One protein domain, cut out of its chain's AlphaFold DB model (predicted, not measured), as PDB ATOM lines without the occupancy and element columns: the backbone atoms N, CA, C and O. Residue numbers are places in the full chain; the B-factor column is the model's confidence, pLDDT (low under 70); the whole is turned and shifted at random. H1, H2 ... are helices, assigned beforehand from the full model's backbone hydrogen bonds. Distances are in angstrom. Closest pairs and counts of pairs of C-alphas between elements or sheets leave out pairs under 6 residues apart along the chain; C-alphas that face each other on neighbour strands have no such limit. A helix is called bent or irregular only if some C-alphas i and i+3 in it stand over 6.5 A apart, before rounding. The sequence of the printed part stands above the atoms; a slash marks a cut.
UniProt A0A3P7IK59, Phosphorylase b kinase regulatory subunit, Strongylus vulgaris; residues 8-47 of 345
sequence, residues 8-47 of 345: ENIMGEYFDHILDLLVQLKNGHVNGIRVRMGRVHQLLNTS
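What this domain is: This is residues 8 to 47 of the 345 residues of the protein "Phosphorylase b kinase regulatory subunit" of Strongylus vulgaris (UniProt A0A3P7IK59). The printed part makes a wide, open V: one arm is the helix H2 with the small helix H1 at its outer end, and the other arm is the run of residues 35 to 39 leading to the short helix H3 at its tip. At the corner of the V the backbone folds back on itself in a small turn, where residues 29 to 30 pair with residues 33 to 34, antiparallel. There are 40 residues printed, with three named helices in the order H1, H2, H3 and no named strand, and the class is all helix. The whole is loose, with a radius of gyration of the C-alphas of 12.5 A, and flat, spanning 37 by 23 by 12 A.

How they stand to each other: H1, residues 8 to 11, and H2, residues 15 to 26, touch only at the corner by their link, and only just, with 3 pairs of C-alphas within 8 A. The closest C-alphas of the two are those of Asn 9 and Phe 15, 6.1 A apart, and H2 touches H1 with residues 15 to 18 alone. Their centres are 12.3 A apart. H3, residues 40 to 44, touches no helix; it is apart from H1 and apart from H2. Every O i to N i+4 pair is within hydrogen-bond range in H2 and H3. H1, with 4 residues, is too short for such a pair, and its 1 pair of O i and N i+3 is not within range.

Where its parts are: H1 runs from Glu 8, C-alpha at (95.386, 166.221, 90.585), to Met 11, 5.3 A from first to last C-alpha. H2 is the longest helix, 12 residues from Phe 15, C-alpha at (99.856, 163.361, 83.774), to Lys 26, and measures 16.1 A. H3 runs from Val 40 to Leu 44, C-alpha at (101.763, 140.415, 101.542), 6.1 A. No helix is bent.

The domain as a whole: The two C-alphas farthest apart are those of Glu 13 and Asn 45, 36.9 A, and those of Glu 8 and Ser 47, the first and last printed, are 29.5 A apart. The printed part has no cut. The link from H1 to H2 is tight, with 3 residues, and the link from H2 to H3 is long, with 13 residues, 27 to 39. Residues 11 to 16 stand free, and so do residues 38 to 47, of which 40 to 44 belong to H3. The mean pLDDT of the printed part is 75.9, and the model's confidence is low, under 70, at residues 8 to 14.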
ATOM      1  N   GLU A   8      94.293 165.290  90.904       52.34
ATOM      2  CA  GLU A   8      95.386 166.221  90.585       52.34
ATOM      3  C   GLU A   8      96.591 165.572  89.888       52.34
ATOM      4  O   GLU A   8      97.264 166.212  89.084       52.34
ATOM      5  N   ASN A   9      96.851 164.294  90.172       57.75
ATOM      6  CA  ASN A   9      97.903 163.509  89.533       57.75
ATOM      7  C   ASN A   9      97.491 163.084  88.109       57.75
ATOM      8  O   ASN A   9      98.346 162.788  87.282       57.75
ATOM      9  N   ILE A  10      96.188 163.055  87.819       63.22
ATOM     10  CA  ILE A  10      95.630 162.553  86.556       63.22
ATOM     11  C   ILE A  10      95.245 163.701  85.608       63.22
ATOM     12  O   ILE A  10      95.307 163.545  84.396       63.22
ATOM     13  N   MET A  11      94.882 164.867  86.145       56.31
ATOM     14  CA  MET A  11      94.347 165.998  85.372       56.31
ATOM     15  C   MET A  11      95.314 167.191  85.248       56.31
ATOM     16  O   MET A  11      94.932 168.227  84.707       56.31
ATOM     17  N   GLY A  12      96.540 167.079  85.770       58.50
ATOM     18  CA  GLY A  12      97.545 168.152  85.770       58.50
ATOM     19  C   GLY A  12      98.641 168.007  84.705       58.50
ATOM     20  O   GLY A  12      98.711 167.014  83.986       58.50
ATOM     21  N   GLU A  13      99.565 168.975  84.666       59.84
ATOM     22  CA  GLU A  13     100.729 169.014  83.751       59.84
ATOM     23  C   GLU A  13     101.694 167.816  83.902       59.84
ATOM     24  O   GLU A  13     102.533 167.567  83.041       59.84
ATOM     25  N   TYR A  14     101.564 167.040  84.981       59.53
ATOM     26  CA  TYR A  14     102.384 165.859  85.273       59.53
ATOM     27  C   TYR A  14     101.736 164.530  84.856       59.53
ATOM     28  O   TYR A  14     102.295 163.468  85.145       59.53
ATOM     29  N   PHE A  15     100.578 164.567  84.183       75.00
ATOM     30  CA  PHE A  15      99.856 163.361  83.774       75.00
ATOM     31  C   PHE A  15     100.714 162.429  82.916       75.00
ATOM     32  O   PHE A  15     100.754 161.231  83.188       75.00
ATOM     33  N   ASP A  16     101.465 162.973  81.956       73.50
ATOM     34  CA  ASP A  16     102.300 162.177  81.048       73.50
ATOM     35  C   ASP A  16     103.363 161.366  81.809       73.50
ATOM     36  O   ASP A  16     103.550 160.178  81.562       73.50
ATOM     37  N   HIS A  17     103.984 161.966  82.828       77.31
ATOM     38  CA  HIS A  17     104.995 161.300  83.654       77.31
ATOM     39  C   HIS A  17     104.394 160.179  84.512       77.31
ATOM     40  O   HIS A  17     105.005 159.126  84.714       77.31
ATOM     41  N   ILE A  18     103.185 160.391  85.034       81.38
ATOM     42  CA  ILE A  18     102.467 159.378  85.814       81.38
ATOM     43  C   ILE A  18     101.971 158.259  84.904       81.38
ATOM     44  O   ILE A  18     102.044 157.089  85.282       81.38
ATOM     45  N   LEU A  19     101.515 158.592  83.698       82.56
ATOM     46  CA  LEU A  19     101.109 157.618  82.700       82.56
ATOM     47  C   LEU A  19     102.288 156.725  82.304       82.56
ATOM     48  O   LEU A  19     102.142 155.503  82.320       82.56
ATOM     49  N   ASP A  20     103.465 157.300  82.061       82.88
ATOM     50  CA  ASP A  20     104.688 156.545  81.781       82.88
ATOM     51  C   ASP A  20     105.052 155.594  82.926       82.88
ATOM     52  O   ASP A  20     105.363 154.420  82.693       82.88
ATOM     53  N   LEU A  21     104.948 156.048  84.179       83.69
ATOM     54  CA  LEU A  21     105.160 155.189  85.344       83.69
ATOM     55  C   LEU A  21     104.136 154.041  85.403       83.69
ATOM     56  O   LEU A  21     104.509 152.893  85.649       83.69
ATOM     57  N   LEU A  22     102.853 154.321  85.161       83.94
ATOM     58  CA  LEU A  22     101.795 153.304  85.146       83.94
ATOM     59  C   LEU A  22     101.998 152.288  84.015       83.94
ATOM     60  O   LEU A  22     101.776 151.091  84.213       83.94
ATOM     61  N   VAL A  23     102.467 152.739  82.852       85.00
ATOM     62  CA  VAL A  23     102.831 151.875  81.725       85.00
ATOM     63  C   VAL A  23     104.015 150.982  82.097       85.00
ATOM     64  O   VAL A  23     103.954 149.774  81.868       85.00
ATOM     65  N   GLN A  24     105.055 151.517  82.738       84.25
ATOM     66  CA  GLN A  24     106.193 150.722  83.221       84.25
ATOM     67  C   GLN A  24     105.774 149.681  84.275       84.25
ATOM     68  O   GLN A  24     106.149 148.508  84.181       84.25
ATOM     69  N   LEU A  25     104.922 150.072  85.230       85.19
ATOM     70  CA  LEU A  25     104.349 149.161  86.228       85.19
ATOM     71  C   LEU A  25     103.534 148.037  85.572       85.19
ATOM     72  O   LEU A  25     103.658 146.874  85.965       85.19
ATOM     73  N   LYS A  26     102.742 148.357  84.539       84.38
ATOM     74  CA  LYS A  26     101.972 147.376  83.758       84.38
ATOM     75  C   LYS A  26     102.872 146.438  82.949       84.38
ATOM     76  O   LYS A  26     102.586 145.246  82.869       84.38
ATOM     77  N   ASN A  27     103.959 146.954  82.381       86.00
ATOM     78  CA  ASN A  27     104.920 146.184  81.587       86.00
ATOM     79  C   ASN A  27     105.839 145.294  82.447       86.00
ATOM     80  O   ASN A  27     106.649 144.528  81.918       86.00
ATOM     81  N   GLY A  28     105.717 145.369  83.775       83.75
ATOM     82  CA  GLY A  28     106.434 144.507  84.709       83.75
ATOM     83  C   GLY A  28     107.911 144.862  84.884       83.75
ATOM     84  O   GLY A  28     108.649 144.087  85.492       83.75
ATOM     85  N   HIS A  29     108.349 146.014  84.369       81.75
ATOM     86  CA  HIS A  29     109.712 146.518  84.515       81.75
ATOM     87  C   HIS A  29     109.694 148.030  84.735       81.75
ATOM     88  O   HIS A  29     109.202 148.770  83.889       81.75
ATOM     89  N   VAL A  30     110.281 148.482  85.842       78.88
ATOM     90  CA  VAL A  30     110.483 149.906  86.149       78.88
ATOM     91  C   VAL A  30     111.978 150.124  86.311       78.88
ATOM     92  O   VAL A  30     112.591 149.505  87.181       78.88
ATOM     93  N   ASN A  31     112.582 150.951  85.454       74.81
ATOM     94  CA  ASN A  31     114.028 151.227  85.458       74.81
ATOM     95  C   ASN A  31     114.913 149.956  85.535       74.81
ATOM     96  O   ASN A  31     115.877 149.898  86.292       74.81
ATOM     97  N   GLY A  32     114.549 148.899  84.795       73.31
ATOM     98  CA  GLY A  32     115.279 147.621  84.775       73.31
ATOM     99  C   GLY A  32     114.993 146.677  85.954       73.31
ATOM    100  O   GLY A  32     115.447 145.533  85.949       73.31
ATOM    101  N   ILE A  33     114.197 147.102  86.936       77.00
ATOM    102  CA  ILE A  33     113.768 146.274  88.066       77.00
ATOM    103  C   ILE A  33     112.464 145.569  87.696       77.00
ATOM    104  O   ILE A  33     111.489 146.213  87.306       77.00
ATOM    105  N   ARG A  34     112.423 144.239  87.848       79.19
ATOM    106  CA  ARG A  34     111.190 143.461  87.659       79.19
ATOM    107  C   ARG A  34     110.182 143.802  88.747       79.19
ATOM    108  O   ARG A  34     110.446 143.587  89.928       79.19
ATOM    109  N   VAL A  35     109.016 144.274  88.334       85.19
ATOM    110  CA  VAL A  35     107.900 144.612  89.218       85.19
ATOM    111  C   VAL A  35     106.694 143.739  88.894       85.19
ATOM    112  O   VAL A  35     106.480 143.335  87.753       85.19
ATOM    113  N   ARG A  36     105.896 143.422  89.914       80.00
ATOM    114  CA  ARG A  36     104.665 142.640  89.771       80.00
ATOM    115  C   ARG A  36     103.516 143.396  90.417       80.00
ATOM    116  O   ARG A  36     103.551 143.661  91.614       80.00
ATOM    117  N   MET A  37     102.484 143.679  89.630       80.75
ATOM    118  CA  MET A  37     101.230 144.246  90.122       80.75
ATOM    119  C   MET A  37     100.312 143.130  90.631       80.75
ATOM    120  O   MET A  37     100.255 142.038  90.060       80.75
ATOM    121  N   GLY A  38      99.593 143.392  91.716       78.25
ATOM    122  CA  GLY A  38      98.670 142.441  92.328       78.25
ATOM    123  C   GLY A  38      97.864 143.099  93.438       78.25
ATOM    124  O   GLY A  38      98.169 144.214  93.860       78.25
ATOM    125  N   ARG A  39      96.828 142.410  93.927       76.56
ATOM    126  CA  ARG A  39      96.101 142.873  95.120       76.56
ATOM    127  C   ARG A  39      97.048 142.832  96.317       76.56
ATOM    128  O   ARG A  39      97.820 141.883  96.431       76.56
ATOM    129  N   VAL A  40      96.940 143.795  97.233       73.00
ATOM    130  CA  VAL A  40      97.808 143.881  98.426       73.00
ATOM    131  C   VAL A  40      97.895 142.534  99.149       73.00
ATOM    132  O   VAL A  40      98.990 142.030  99.367       73.00
ATOM    133  N   HIS A  41      96.756 141.874  99.381       75.06
ATOM    134  CA  HIS A  41      96.698 140.556 100.025       75.06
ATOM    135  C   HIS A  41      97.529 139.461  99.321       75.06
ATOM    136  O   HIS A  41      98.077 138.585  99.980       75.06
ATOM    137  N   GLN A  42      97.678 139.515  97.993       77.69
ATOM    138  CA  GLN A  42      98.498 138.558  97.235       77.69
ATOM    139  C   GLN A  42     100.000 138.842  97.354       77.69
ATOM    140  O   GLN A  42     100.805 137.923  97.213       77.69
ATOM    141  N   LEU A  43     100.375 140.101  97.580       80.19
ATOM    142  CA  LEU A  43     101.768 140.540  97.678       80.19
ATOM    143  C   LEU A  43     102.295 140.484  99.118       80.19
ATOM    144  O   LEU A  43     103.504 140.348  99.303       80.19
ATOM    145  N   LEU A  44     101.404 140.518 100.121       77.62
ATOM    146  CA  LEU A  44     101.763 140.415 101.542       77.62
ATOM    147  C   LEU A  44     102.589 139.158 101.843       77.62
ATOM    148  O   LEU A  44     103.593 139.240 102.544       77.62
ATOM    149  N   ASN A  45     102.232 138.022 101.239       75.56
ATOM    150  CA  ASN A  45     102.905 136.736 101.466       75.56
ATOM    151  C   ASN A  45     104.378 136.712 101.025       75.56
ATOM    152  O   ASN A  45     105.125 135.828 101.434       75.56
ATOM    153  N   THR A  46     104.793 137.654 100.179       79.38
ATOM    154  CA  THR A  46     106.179 137.797  99.706       79.38
ATOM    155  C   THR A  46     106.812 139.118 100.146       79.38
ATOM    156  O   THR A  46     107.878 139.475  99.652       79.38
ATOM    157  N   SER A  47     106.143 139.871 101.022       76.81
ATOM    158  CA  SER A  47     106.596 141.181 101.489       76.81
ATOM    159  C   SER A  47     107.465 141.069 102.743       76.81
ATOM    160  O   SER A  47     107.313 140.144 103.540       76.81
TER     161      SER A  47